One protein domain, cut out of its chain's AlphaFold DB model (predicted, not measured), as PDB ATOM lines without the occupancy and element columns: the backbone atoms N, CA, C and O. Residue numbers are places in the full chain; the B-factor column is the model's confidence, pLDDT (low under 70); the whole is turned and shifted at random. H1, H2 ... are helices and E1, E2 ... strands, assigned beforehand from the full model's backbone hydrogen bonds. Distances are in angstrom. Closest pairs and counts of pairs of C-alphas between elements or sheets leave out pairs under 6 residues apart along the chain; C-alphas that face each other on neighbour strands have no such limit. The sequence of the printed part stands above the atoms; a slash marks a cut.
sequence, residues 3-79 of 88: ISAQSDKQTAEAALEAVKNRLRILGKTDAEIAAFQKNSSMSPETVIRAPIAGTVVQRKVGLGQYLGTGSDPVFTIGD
ATOM      1  N   ILE A   3     168.797 128.650 275.383       85.44
ATOM      2  CA  ILE A   3     167.723 128.140 274.523       85.44
ATOM      3  C   ILE A   3     167.275 129.229 273.537       85.44
ATOM      4  O   ILE A   3     167.078 128.939 272.356       85.44
ATOM      5  N   SER A   4     167.186 130.487 273.987       85.44
ATOM      6  CA  SER A   4     166.913 131.637 273.113       85.44
ATOM      7  C   SER A   4     168.034 131.841 272.093       85.44
ATOM      8  O   SER A   4     167.775 131.813 270.896       85.44
ATOM      9  N   ALA A   5     169.292 131.885 272.541       86.88
ATOM     10  CA  ALA A   5     170.452 132.037 271.662       86.88
ATOM     11  C   ALA A   5     170.567 130.919 270.602       86.88
ATOM     12  O   ALA A   5     170.975 131.170 269.467       86.88
ATOM     13  N   GLN A   6     170.195 129.680 270.944       88.44
ATOM     14  CA  GLN A   6     170.127 128.574 269.980       88.44
ATOM     15  C   GLN A   6     168.992 128.754 268.967       88.44
ATOM     16  O   GLN A   6     169.205 128.533 267.774       88.44
ATOM     17  N   SER A   7     167.815 129.183 269.424       88.56
ATOM     18  CA  SER A   7     166.657 129.444 268.559       88.56
ATOM     19  C   SER A   7     166.925 130.595 267.583       88.56
ATOM     20  O   SER A   7     166.616 130.491 266.393       88.56
ATOM     21  N   ASP A   8     167.583 131.654 268.055       89.31
ATOM     22  CA  ASP A   8     167.966 132.812 267.245       89.31
ATOM     23  C   ASP A   8     168.966 132.423 266.155       89.31
ATOM     24  O   ASP A   8     168.801 132.788 264.989       89.31
ATOM     25  N   LYS A   9     169.974 131.610 266.503       91.31
ATOM     26  CA  LYS A   9     170.937 131.080 265.532       91.31
ATOM     27  C   LYS A   9     170.239 130.260 264.445       91.31
ATOM     28  O   LYS A   9     170.505 130.466 263.264       91.31
ATOM     29  N   GLN A  10     169.345 129.356 264.833       91.31
ATOM     30  CA  GLN A  10     168.651 128.472 263.894       91.31
ATOM     31  C   GLN A  10     167.740 129.266 262.940       91.31
ATOM     32  O   GLN A  10     167.689 128.993 261.740       91.31
ATOM     33  N   THR A  11     167.095 130.316 263.453       92.12
ATOM     34  CA  THR A  11     166.295 131.257 262.656       92.12
ATOM     35  C   THR A  11     167.165 132.040 261.670       92.12
ATOM     36  O   THR A  11     166.816 132.165 260.494       92.12
ATOM     37  N   ALA A  12     168.327 132.530 262.114       89.75
ATOM     38  CA  ALA A  12     169.273 133.242 261.259       89.75
ATOM     39  C   ALA A  12     169.847 132.344 260.146       89.75
ATOM     40  O   ALA A  12     169.974 132.787 259.003       89.75
ATOM     41  N   GLU A  13     170.147 131.077 260.445       91.00
ATOM     42  CA  GLU A  13     170.613 130.095 259.458       91.00
ATOM     43  C   GLU A  13     169.543 129.804 258.396       91.00
ATOM     44  O   GLU A  13     169.839 129.828 257.200       91.00
ATOM     45  N   ALA A  14     168.284 129.619 258.801       91.88
ATOM     46  CA  ALA A  14     167.179 129.423 257.863       91.88
ATOM     47  C   ALA A  14     166.969 130.643 256.945       91.88
ATOM     48  O   ALA A  14     166.796 130.494 255.733       91.88
ATOM     49  N   ALA A  15     167.034 131.858 257.503       89.44
ATOM     50  CA  ALA A  15     166.943 133.093 256.728       89.44
ATOM     51  C   ALA A  15     168.098 133.223 255.721       89.44
ATOM     52  O   ALA A  15     167.882 133.618 254.572       89.44
ATOM     53  N   LEU A  16     169.315 132.842 256.121       88.31
ATOM     54  CA  LEU A  16     170.479 132.853 255.243       88.31
ATOM     55  C   LEU A  16     170.301 131.900 254.055       88.31
ATOM     56  O   LEU A  16     170.540 132.294 252.912       88.31
ATOM     57  N   GLU A  17     169.854 130.669 254.301       87.75
ATOM     58  CA  GLU A  17     169.620 129.693 253.233       87.75
ATOM     59  C   GLU A  17     168.505 130.134 252.274       87.75
ATOM     60  O   GLU A  17     168.649 129.999 251.055       87.75
ATOM     61  N   ALA A  18     167.439 130.760 252.784       88.69
ATOM     62  CA  ALA A  18     166.379 131.323 251.948       88.69
ATOM     63  C   ALA A  18     166.905 132.413 250.996       88.69
ATOM     64  O   ALA A  18     166.581 132.419 249.802       88.69
ATOM     65  N   VAL A  19     167.761 133.313 251.495       87.31
ATOM     66  CA  VAL A  19     168.382 134.368 250.679       87.31
ATOM     67  C   VAL A  19     169.337 133.777 249.639       87.31
ATOM     68  O   VAL A  19     169.283 134.178 248.475       87.31
ATOM     69  N   LYS A  20     170.161 132.785 250.003       86.88
ATOM     70  CA  LYS A  20     171.042 132.093 249.043       86.88
ATOM     71  C   LYS A  20     170.247 131.444 247.916       86.88
ATOM     72  O   LYS A  20     170.611 131.592 246.751       86.88
ATOM     73  N   ASN A  21     169.145 130.768 248.239       83.44
ATOM     74  CA  ASN A  21     168.302 130.141 247.225       83.44
ATOM     75  C   ASN A  21     167.700 131.181 246.266       83.44
ATOM     76  O   ASN A  21     167.710 130.995 245.050       83.44
ATOM     77  N   ARG A  22     167.268 132.333 246.792       83.06
ATOM     78  CA  ARG A  22     166.784 133.448 245.968       83.06
ATOM     79  C   ARG A  22     167.863 133.991 245.028       83.06
ATOM     80  O   ARG A  22     167.562 134.278 243.875       83.06
ATOM     81  N   LEU A  23     169.114 134.095 245.477       82.56
ATOM     82  CA  LEU A  23     170.232 134.528 244.628       82.56
ATOM     83  C   LEU A  23     170.558 133.515 243.521       82.56
ATOM     84  O   LEU A  23     170.853 133.929 242.400       82.56
ATOM     85  N   ARG A  24     170.439 132.208 243.794       83.12
ATOM     86  CA  ARG A  24     170.585 131.165 242.761       83.12
ATOM     87  C   ARG A  24     169.509 131.266 241.686       83.12
ATOM     88  O   ARG A  24     169.827 131.182 240.506       83.12
ATOM     89  N   ILE A  25     168.256 131.515 242.079       80.00
ATOM     90  CA  ILE A  25     167.148 131.751 241.133       80.00
ATOM     91  C   ILE A  25     167.441 132.962 240.234       80.00
ATOM     92  O   ILE A  25     167.112 132.951 239.053       80.00
ATOM     93  N   LEU A  26     168.111 133.987 240.769       77.44
ATOM     94  CA  LEU A  26     168.556 135.165 240.016       77.44
ATOM     95  C   LEU A  26     169.821 134.920 239.169       77.44
ATOM     96  O   LEU A  26     170.372 135.863 238.601       77.44
ATOM     97  N   GLY A  27     170.295 133.676 239.079       76.31
ATOM     98  CA  GLY A  27     171.424 133.284 238.238       76.31
ATOM     99  C   GLY A  27     172.803 133.522 238.854       76.31
ATOM    100  O   GLY A  27     173.794 133.445 238.128       76.31
ATOM    101  N   LYS A  28     172.904 133.808 240.164       80.69
ATOM    102  CA  LYS A  28     174.202 133.868 240.855       80.69
ATOM    103  C   LYS A  28     174.742 132.464 241.110       80.69
ATOM    104  O   LYS A  28     174.021 131.570 241.548       80.69
ATOM    105  N   THR A  29     176.034 132.297 240.876       82.06
ATOM    106  CA  THR A  29     176.783 131.077 241.190       82.06
ATOM    107  C   THR A  29     177.096 130.986 242.685       82.06
ATOM    108  O   THR A  29     177.157 132.000 243.384       82.06
ATOM    109  N   ASP A  30     177.367 129.780 243.191       83.00
ATOM    110  CA  ASP A  30     177.762 129.593 244.596       83.00
ATOM    111  C   ASP A  30     179.043 130.364 244.955       83.00
ATOM    112  O   ASP A  30     179.167 130.876 246.068       83.00
ATOM    113  N   ALA A  31     179.968 130.519 244.001       82.00
ATOM    114  CA  ALA A  31     181.182 131.314 244.176       82.00
ATOM    115  C   ALA A  31     180.873 132.812 244.353       82.00
ATOM    116  O   ALA A  31     181.444 133.456 245.234       82.00
ATOM    117  N   GLU A  32     179.943 133.363 243.567       77.75
ATOM    118  CA  GLU A  32     179.493 134.757 243.701       77.75
ATOM    119  C   GLU A  32     178.737 134.984 245.015       77.75
ATOM    120  O   GLU A  32     178.925 136.008 245.668       77.75
ATOM    121  N   ILE A  33     177.926 134.013 245.445       83.56
ATOM    122  CA  ILE A  33     177.217 134.060 246.731       83.56
ATOM    123  C   ILE A  33     178.214 134.018 247.903       83.56
ATOM    124  O   ILE A  33     178.078 134.785 248.856       83.56
ATOM    125  N   ALA A  34     179.248 133.174 247.836       83.56
ATOM    126  CA  ALA A  34     180.297 133.109 248.856       83.56
ATOM    127  C   ALA A  34     181.158 134.384 248.890       83.56
ATOM    128  O   ALA A  34     181.507 134.876 249.965       83.56
ATOM    129  N   ALA A  35     181.467 134.961 247.725       80.50
ATOM    130  CA  ALA A  35     182.146 136.251 247.636       80.50
ATOM    131  C   ALA A  35     181.290 137.385 248.226       80.50
ATOM    132  O   ALA A  35     181.818 138.245 248.931       80.50
ATOM    133  N   PHE A  36     179.969 137.352 248.013       77.19
ATOM    134  CA  PHE A  36     179.036 138.308 248.609       77.19
ATOM    135  C   PHE A  36     179.037 138.240 250.142       77.19
ATOM    136  O   PHE A  36     179.089 139.282 250.794       77.19
ATOM    137  N   GLN A  37     179.072 137.034 250.721       76.75
ATOM    138  CA  GLN A  37     179.189 136.864 252.176       76.75
ATOM    139  C   GLN A  37     180.473 137.474 252.754       76.75
ATOM    140  O   GLN A  37     180.463 137.929 253.894       76.75
ATOM    141  N   LYS A  38     181.573 137.482 251.990       76.88
ATOM    142  CA  LYS A  38     182.868 138.018 252.436       76.88
ATOM    143  C   LYS A  38     183.013 139.526 252.256       76.88
ATOM    144  O   LYS A  38     183.637 140.165 253.094       76.88
ATOM    145  N   ASN A  39     182.496 140.072 251.158       72.25
ATOM    146  CA  ASN A  39     182.871 141.415 250.711       72.25
ATOM    147  C   ASN A  39     181.780 142.474 250.933       72.25
ATOM    148  O   ASN A  39     182.049 143.648 250.705       72.25
ATOM    149  N   SER A  40     180.562 142.088 251.346       65.88
ATOM    150  CA  SER A  40     179.399 142.963 251.621       65.88
ATOM    151  C   SER A  40     179.001 143.972 250.524       65.88
ATOM    152  O   SER A  40     178.017 144.687 250.691       65.88
ATOM    153  N   SER A  41     179.688 144.016 249.382       62.78
ATOM    154  CA  SER A  41     179.348 144.839 248.225       62.78
ATOM    155  C   SER A  41     178.760 143.963 247.123       62.78
ATOM    156  O   SER A  41     179.417 143.031 246.652       62.78
ATOM    157  N   MET A  42     177.542 144.273 246.681       62.75
ATOM    158  CA  MET A  42     176.947 143.665 245.492       62.75
ATOM    159  C   MET A  42     176.985 144.681 244.350       62.75
ATOM    160  O   MET A  42     176.553 145.819 244.532       62.75
ATOM    161  N   SER A  43     177.493 144.281 243.180       66.62
ATOM    162  CA  SER A  43     177.313 145.097 241.975       66.62
ATOM    163  C   SER A  43     175.820 145.123 241.625       66.62
ATOM    164  O   SER A  43     175.194 144.056 241.621       66.62
ATOM    165  N   PRO A  44     175.231 146.295 241.326       67.81
ATOM    166  CA  PRO A  44     173.855 146.383 240.836       67.81
ATOM    167  C   PRO A  44     173.693 145.737 239.449       67.81
ATOM    168  O   PRO A  44     172.576 145.540 238.976       67.81
ATOM    169  N   GLU A  45     174.799 145.386 238.795       71.31
ATOM    170  CA  GLU A  45     174.811 144.736 237.496       71.31
ATOM    171  C   GLU A  45     174.573 143.227 237.640       71.31
ATOM    172  O   GLU A  45     175.211 142.519 238.428       71.31
ATOM    173  N   THR A  46     173.648 142.699 236.841       69.62
ATOM    174  CA  THR A  46     173.417 141.257 236.738       69.62
ATOM    175  C   THR A  46     173.625 140.812 235.304       69.62
ATOM    176  O   THR A  46     172.969 141.293 234.384       69.62
ATOM    177  N   VAL A  47     174.552 139.872 235.125       75.12
ATOM    178  CA  VAL A  47     174.824 139.254 233.831       75.12
ATOM    179  C   VAL A  47     173.760 138.196 233.565       75.12
ATOM    180  O   VAL A  47     173.684 137.195 234.274       75.12
ATOM    181  N   ILE A  48     172.960 138.400 232.522       77.69
ATOM    182  CA  ILE A  48     172.032 137.388 232.018       77.69
ATOM    183  C   ILE A  48     172.791 136.499 231.034       77.69
ATOM    184  O   ILE A  48     173.277 136.971 230.005       77.69
ATOM    185  N   ARG A  49     172.929 135.214 231.367       81.00
ATOM    186  CA  ARG A  49     173.627 134.229 230.531       81.00
ATOM    187  C   ARG A  49     172.647 133.517 229.603       81.00
ATOM    188  O   ARG A  49     171.486 133.317 229.949       81.00
ATOM    189  N   ALA A  50     173.140 133.113 228.438       84.75
ATOM    190  CA  ALA A  50     172.403 132.253 227.524       84.75
ATOM    191  C   ALA A  50     172.081 130.901 228.201       84.75
ATOM    192  O   ALA A  50     173.000 130.286 228.748       84.75
ATOM    193  N   PRO A  51     170.821 130.422 228.168       80.81
ATOM    194  CA  PRO A  51     170.452 129.133 228.757       80.81
ATOM    195  C   PRO A  51     170.924 127.936 227.920       80.81
ATOM    196  O   PRO A  51     171.046 126.837 228.451       80.81
ATOM    197  N   ILE A  52     171.186 128.143 226.625       82.81
ATOM    198  CA  ILE A  52     171.660 127.122 225.685       82.81
ATOM    199  C   ILE A  52     172.796 127.670 224.822       82.81
ATOM    200  O   ILE A  52     172.889 128.880 224.595       82.81
ATOM    201  N   ALA A  53     173.633 126.769 224.306       83.88
ATOM    202  CA  ALA A  53     174.512 127.083 223.186       83.88
ATOM    203  C   ALA A  53     173.677 127.252 221.904       83.88
ATOM    204  O   ALA A  53     172.670 126.571 221.725       83.88
ATOM    205  N   GLY A  54     174.081 128.164 221.023       87.81
ATOM    206  CA  GLY A  54     173.372 128.422 219.773       87.81
ATOM    207  C   GLY A  54     173.693 129.793 219.192       87.81
ATOM    208  O   GLY A  54     174.639 130.463 219.610       87.81
ATOM    209  N   THR A  55     172.866 130.218 218.244       88.62
ATOM    210  CA  THR A  55     172.998 131.491 217.532       88.62
ATOM    211  C   THR A  55     171.883 132.441 217.954       88.62
ATOM    212  O   THR A  55     170.722 132.046 218.063       88.62
ATOM    213  N   VAL A  56     172.209 133.718 218.175       88.75
ATOM    214  CA  VAL A  56     171.197 134.758 218.418       88.75
ATOM    215  C   VAL A  56     170.440 135.015 217.117       88.75
ATOM    216  O   VAL A  56     170.983 135.615 216.193       88.75
ATOM    217  N   VAL A  57     169.186 134.573 217.048       89.94
ATOM    218  CA  VAL A  57     168.314 134.761 215.874       89.94
ATOM    219  C   VAL A  57     167.499 136.053 215.956       89.94
ATOM    220  O   VAL A  57     167.018 136.547 214.941       89.94
ATOM    221  N   GLN A  58     167.358 136.632 217.153       86.56
ATOM    222  CA  GLN A  58     166.650 137.895 217.355       86.56
ATOM    223  C   GLN A  58     167.236 138.684 218.530       86.56
ATOM    224  O   GLN A  58     167.508 138.120 219.591       86.56
ATOM    225  N   ARG A  59     167.353 140.007 218.358       89.31
ATOM    226  CA  ARG A  59     167.702 140.975 219.408       89.31
ATOM    227  C   ARG A  59     166.668 142.101 219.432       89.31
ATOM    228  O   ARG A  59     166.583 142.861 218.473       89.31
ATOM    229  N   LYS A  60     165.924 142.226 220.532       82.88
ATOM    230  CA  LYS A  60     164.862 143.234 220.737       82.88
ATOM    231  C   LYS A  60     165.243 144.354 221.721       82.88
ATOM    232  O   LYS A  60     164.382 145.134 222.119       82.88
ATOM    233  N   VAL A  61     166.516 144.448 222.113       84.56
ATOM    234  CA  VAL A  61     167.015 145.470 223.049       84.56
ATOM    235  C   VAL A  61     168.152 146.298 222.455       84.56
ATOM    236  O   VAL A  61     169.035 145.765 221.774       84.56
ATOM    237  N   GLY A  62     168.132 147.599 222.737       85.25
ATOM    238  CA  GLY A  62     169.221 148.545 222.504       85.25
ATOM    239  C   GLY A  62     169.918 148.976 223.798       85.25
ATOM    240  O   GLY A  62     169.391 148.822 224.899       85.25
ATOM    241  N   LEU A  63     171.121 149.541 223.672       84.88
ATOM    242  CA  LEU A  63     171.839 150.121 224.810       84.88
ATOM    243  C   LEU A  63     171.012 151.256 225.434       84.88
ATOM    244  O   LEU A  63     170.445 152.075 224.716       84.88
ATOM    245  N   GLY A  64     170.940 151.294 226.765       84.62
ATOM    246  CA  GLY A  64     170.163 152.297 227.504       84.62
ATOM    247  C   GLY A  64     168.644 152.079 227.496       84.62
ATOM    248  O   GLY A  64     167.920 152.866 228.101       84.62
ATOM    249  N   GLN A  65     168.141 151.024 226.848       83.50
ATOM    250  CA  GLN A  65     166.716 150.708 226.842       83.50
ATOM    251  C   GLN A  65     166.276 150.123 228.189       83.50
ATOM    252  O   GLN A  65     166.890 149.197 228.718       83.50
ATOM    253  N   TYR A  66     165.173 150.643 228.724       82.44
ATOM    254  CA  TYR A  66     164.541 150.109 229.927       82.44
ATOM    255  C   TYR A  66     163.832 148.777 229.634       82.44
ATOM    256  O   TYR A  66     163.104 148.660 228.646       82.44
ATOM    257  N   LEU A  67     164.019 147.787 230.511       77.88
ATOM    258  CA  LEU A  67     163.382 146.472 230.425       77.88
ATOM    259  C   LEU A  67     162.372 146.305 231.564       77.88
ATOM    260  O   LEU A  67     162.732 146.363 232.737       77.88
ATOM    261  N   GLY A  68     161.102 146.087 231.215       76.38
ATOM    262  CA  GLY A  68     160.039 145.796 232.177       76.38
ATOM    263  C   GLY A  68     159.890 144.297 232.448       76.38
ATOM    264  O   GLY A  68     160.087 143.466 231.556       76.38
ATOM    265  N   THR A  69     159.488 143.947 233.672       68.00
ATOM    266  CA  THR A  69     159.097 142.580 234.043       68.00
ATOM    267  C   THR A  69     157.804 142.200 233.312       68.00
ATOM    268  O   THR A  69     156.762 142.792 233.583       68.00
ATOM    269  N   GLY A  70     157.872 141.243 232.379       65.06
ATOM    270  CA  GLY A  70     156.722 140.776 231.580       65.06
ATOM    271  C   GLY A  70     156.785 141.083 230.078       65.06
ATOM    272  O   GLY A  70     155.775 140.957 229.394       65.06
ATOM    273  N   SER A  71     157.941 141.507 229.564       64.94
ATOM    274  CA  SER A  71     158.129 141.845 228.148       64.94
ATOM    275  C   SER A  71     158.503 140.643 227.269       64.94
ATOM    276  O   SER A  71     158.913 139.588 227.759       64.94
ATOM    277  N   ASP A  72     158.356 140.838 225.956       72.06
ATOM    278  CA  ASP A  72     158.876 139.961 224.906       72.06
ATOM    279  C   ASP A  72     160.331 139.529 225.172       72.06
ATOM    280  O   ASP A  72     161.121 140.317 225.701       72.06
ATOM    281  N   PRO A  73     160.738 138.323 224.728       76.50
ATOM    282  CA  PRO A  73     162.118 137.877 224.855       76.50
ATOM    283  C   PRO A  73     163.083 138.891 224.229       76.50
ATOM    284  O   PRO A  73     163.012 139.223 223.044       76.50
ATOM    285  N   VAL A  74     164.001 139.371 225.065       85.75
ATOM    286  CA  VAL A  74     165.002 140.389 224.726       85.75
ATOM    287  C   VAL A  74     166.034 139.842 223.732       85.75
ATOM    288  O   VAL A  74     166.432 140.527 222.785       85.75
ATOM    289  N   PHE A  75     166.408 138.578 223.915       86.38
ATOM    290  CA  PHE A  75     167.209 137.796 222.985       86.38
ATOM    291  C   PHE A  75     166.515 136.462 222.732       86.38
ATOM    292  O   PHE A  75     166.045 135.821 223.671       86.38
ATOM    293  N   THR A  76     166.503 136.028 221.475       87.81
ATOM    294  CA  THR A  76     166.089 134.672 221.102       87.81
ATOM    295  C   THR A  76     167.309 133.926 220.594       87.81
ATOM    296  O   THR A  76     167.996 134.406 219.690       87.81
ATOM    297  N   ILE A  77     167.576 132.761 221.179       88.38
ATOM    298  CA  ILE A  77     168.683 131.885 220.798       88.38
ATOM    299  C   ILE A  77     168.086 130.645 220.141       88.38
ATOM    300  O   ILE A  77     167.194 130.020 220.712       88.38
ATOM    301  N   GLY A  78     168.559 130.321 218.942       84.75
ATOM    302  CA  GLY A  78     168.207 129.099 218.226       84.75
ATOM    303  C   GLY A  78     169.420 128.188 218.091       84.75
ATOM    304  O   GLY A  78     170.513 128.656 217.766       84.75
ATOM    305  N   ASP A  79     169.226 126.893 218.323       85.06
ATOM    306  CA  ASP A  79     170.174 125.872 217.882       85.06
ATOM    307  C   ASP A  79     169.926 125.594 216.392       85.06
ATOM    308  O   ASP A  79     168.836 125.183 216.000       85.06
TER     309      ASP A  79
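Overview. This is residues 3 to 79 of the 88 residues of the protein "Efflux RND transporter periplasmic adaptor subunit" of Pseudomonas sp. FW305-130 (UniProt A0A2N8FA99). An extended rod: the long helix H1 makes one end, with residues 3 to 18 sticking out free, and the small hairpin of E1 and E2 lies at the other end. Between them the short helix H2 turns back after H1, and residues 40 to 54 lead on to the hairpin, whose link sticks out at residues 63 to 71. The printed part has 77 residues, with two named helices and then two named strands in the order H1, H2, E1, E2; the sheet, E1 - E2, is antiparallel and the class is mixed, helices and strands. The radius of gyration of the C-alphas is 18.1 A, and the spans are 59 by 28 by 25 A.

Arrangement. Begin with H1, residues 3 to 25, and go on to H2, residues 30 to 39: they only just touch, with 3 pairs of C-alphas within 8 A, the closest being those of Lys 20 and Ile 33 at 6.9 A. H1 touches H2 with residues 20 to 24 alone. Their lines stand at a steep tilt of 56 degrees, opposite ways. In H1 and H2 every O i to N i+4 pair is within hydrogen-bond range. Further on, E1, residues 55 to 59, and E2, residues 75 to 78, form an antiparallel hairpin, with 150 degrees between their directions. Look there for N 55 and O 78, and N 57 and O 76, each pair within hydrogen-bond range at 2.9 A. H1 is apart from E1 and E2, and H2 is apart from E2.

Along the chain. Find C-alpha 3 at (167.723, 128.140, 274.523); from there H1 runs 33.6 A to C-alpha 25 at (167.148, 131.751, 241.133). H2 runs 14.3 A from Asp 30 to Asn 39. E1 covers 11.0 A from Thr 55 to Arg 59, and E2 covers 10.0 A from Phe 75 to C-alpha 78 at (168.207, 129.099, 218.226).

Size, cuts and confidence. The C-alphas farthest apart, of Ile 3 and Val 57, are 59.0 A from each other. The printed part has no cut; the link H1 to H2 is tight, while H2 to E1 and E1 to E2 are long, 15 residues each. The mean pLDDT of the printed part is 81.7, and you find it under 70 at residues 40 to 44, 46 and 69 to 71.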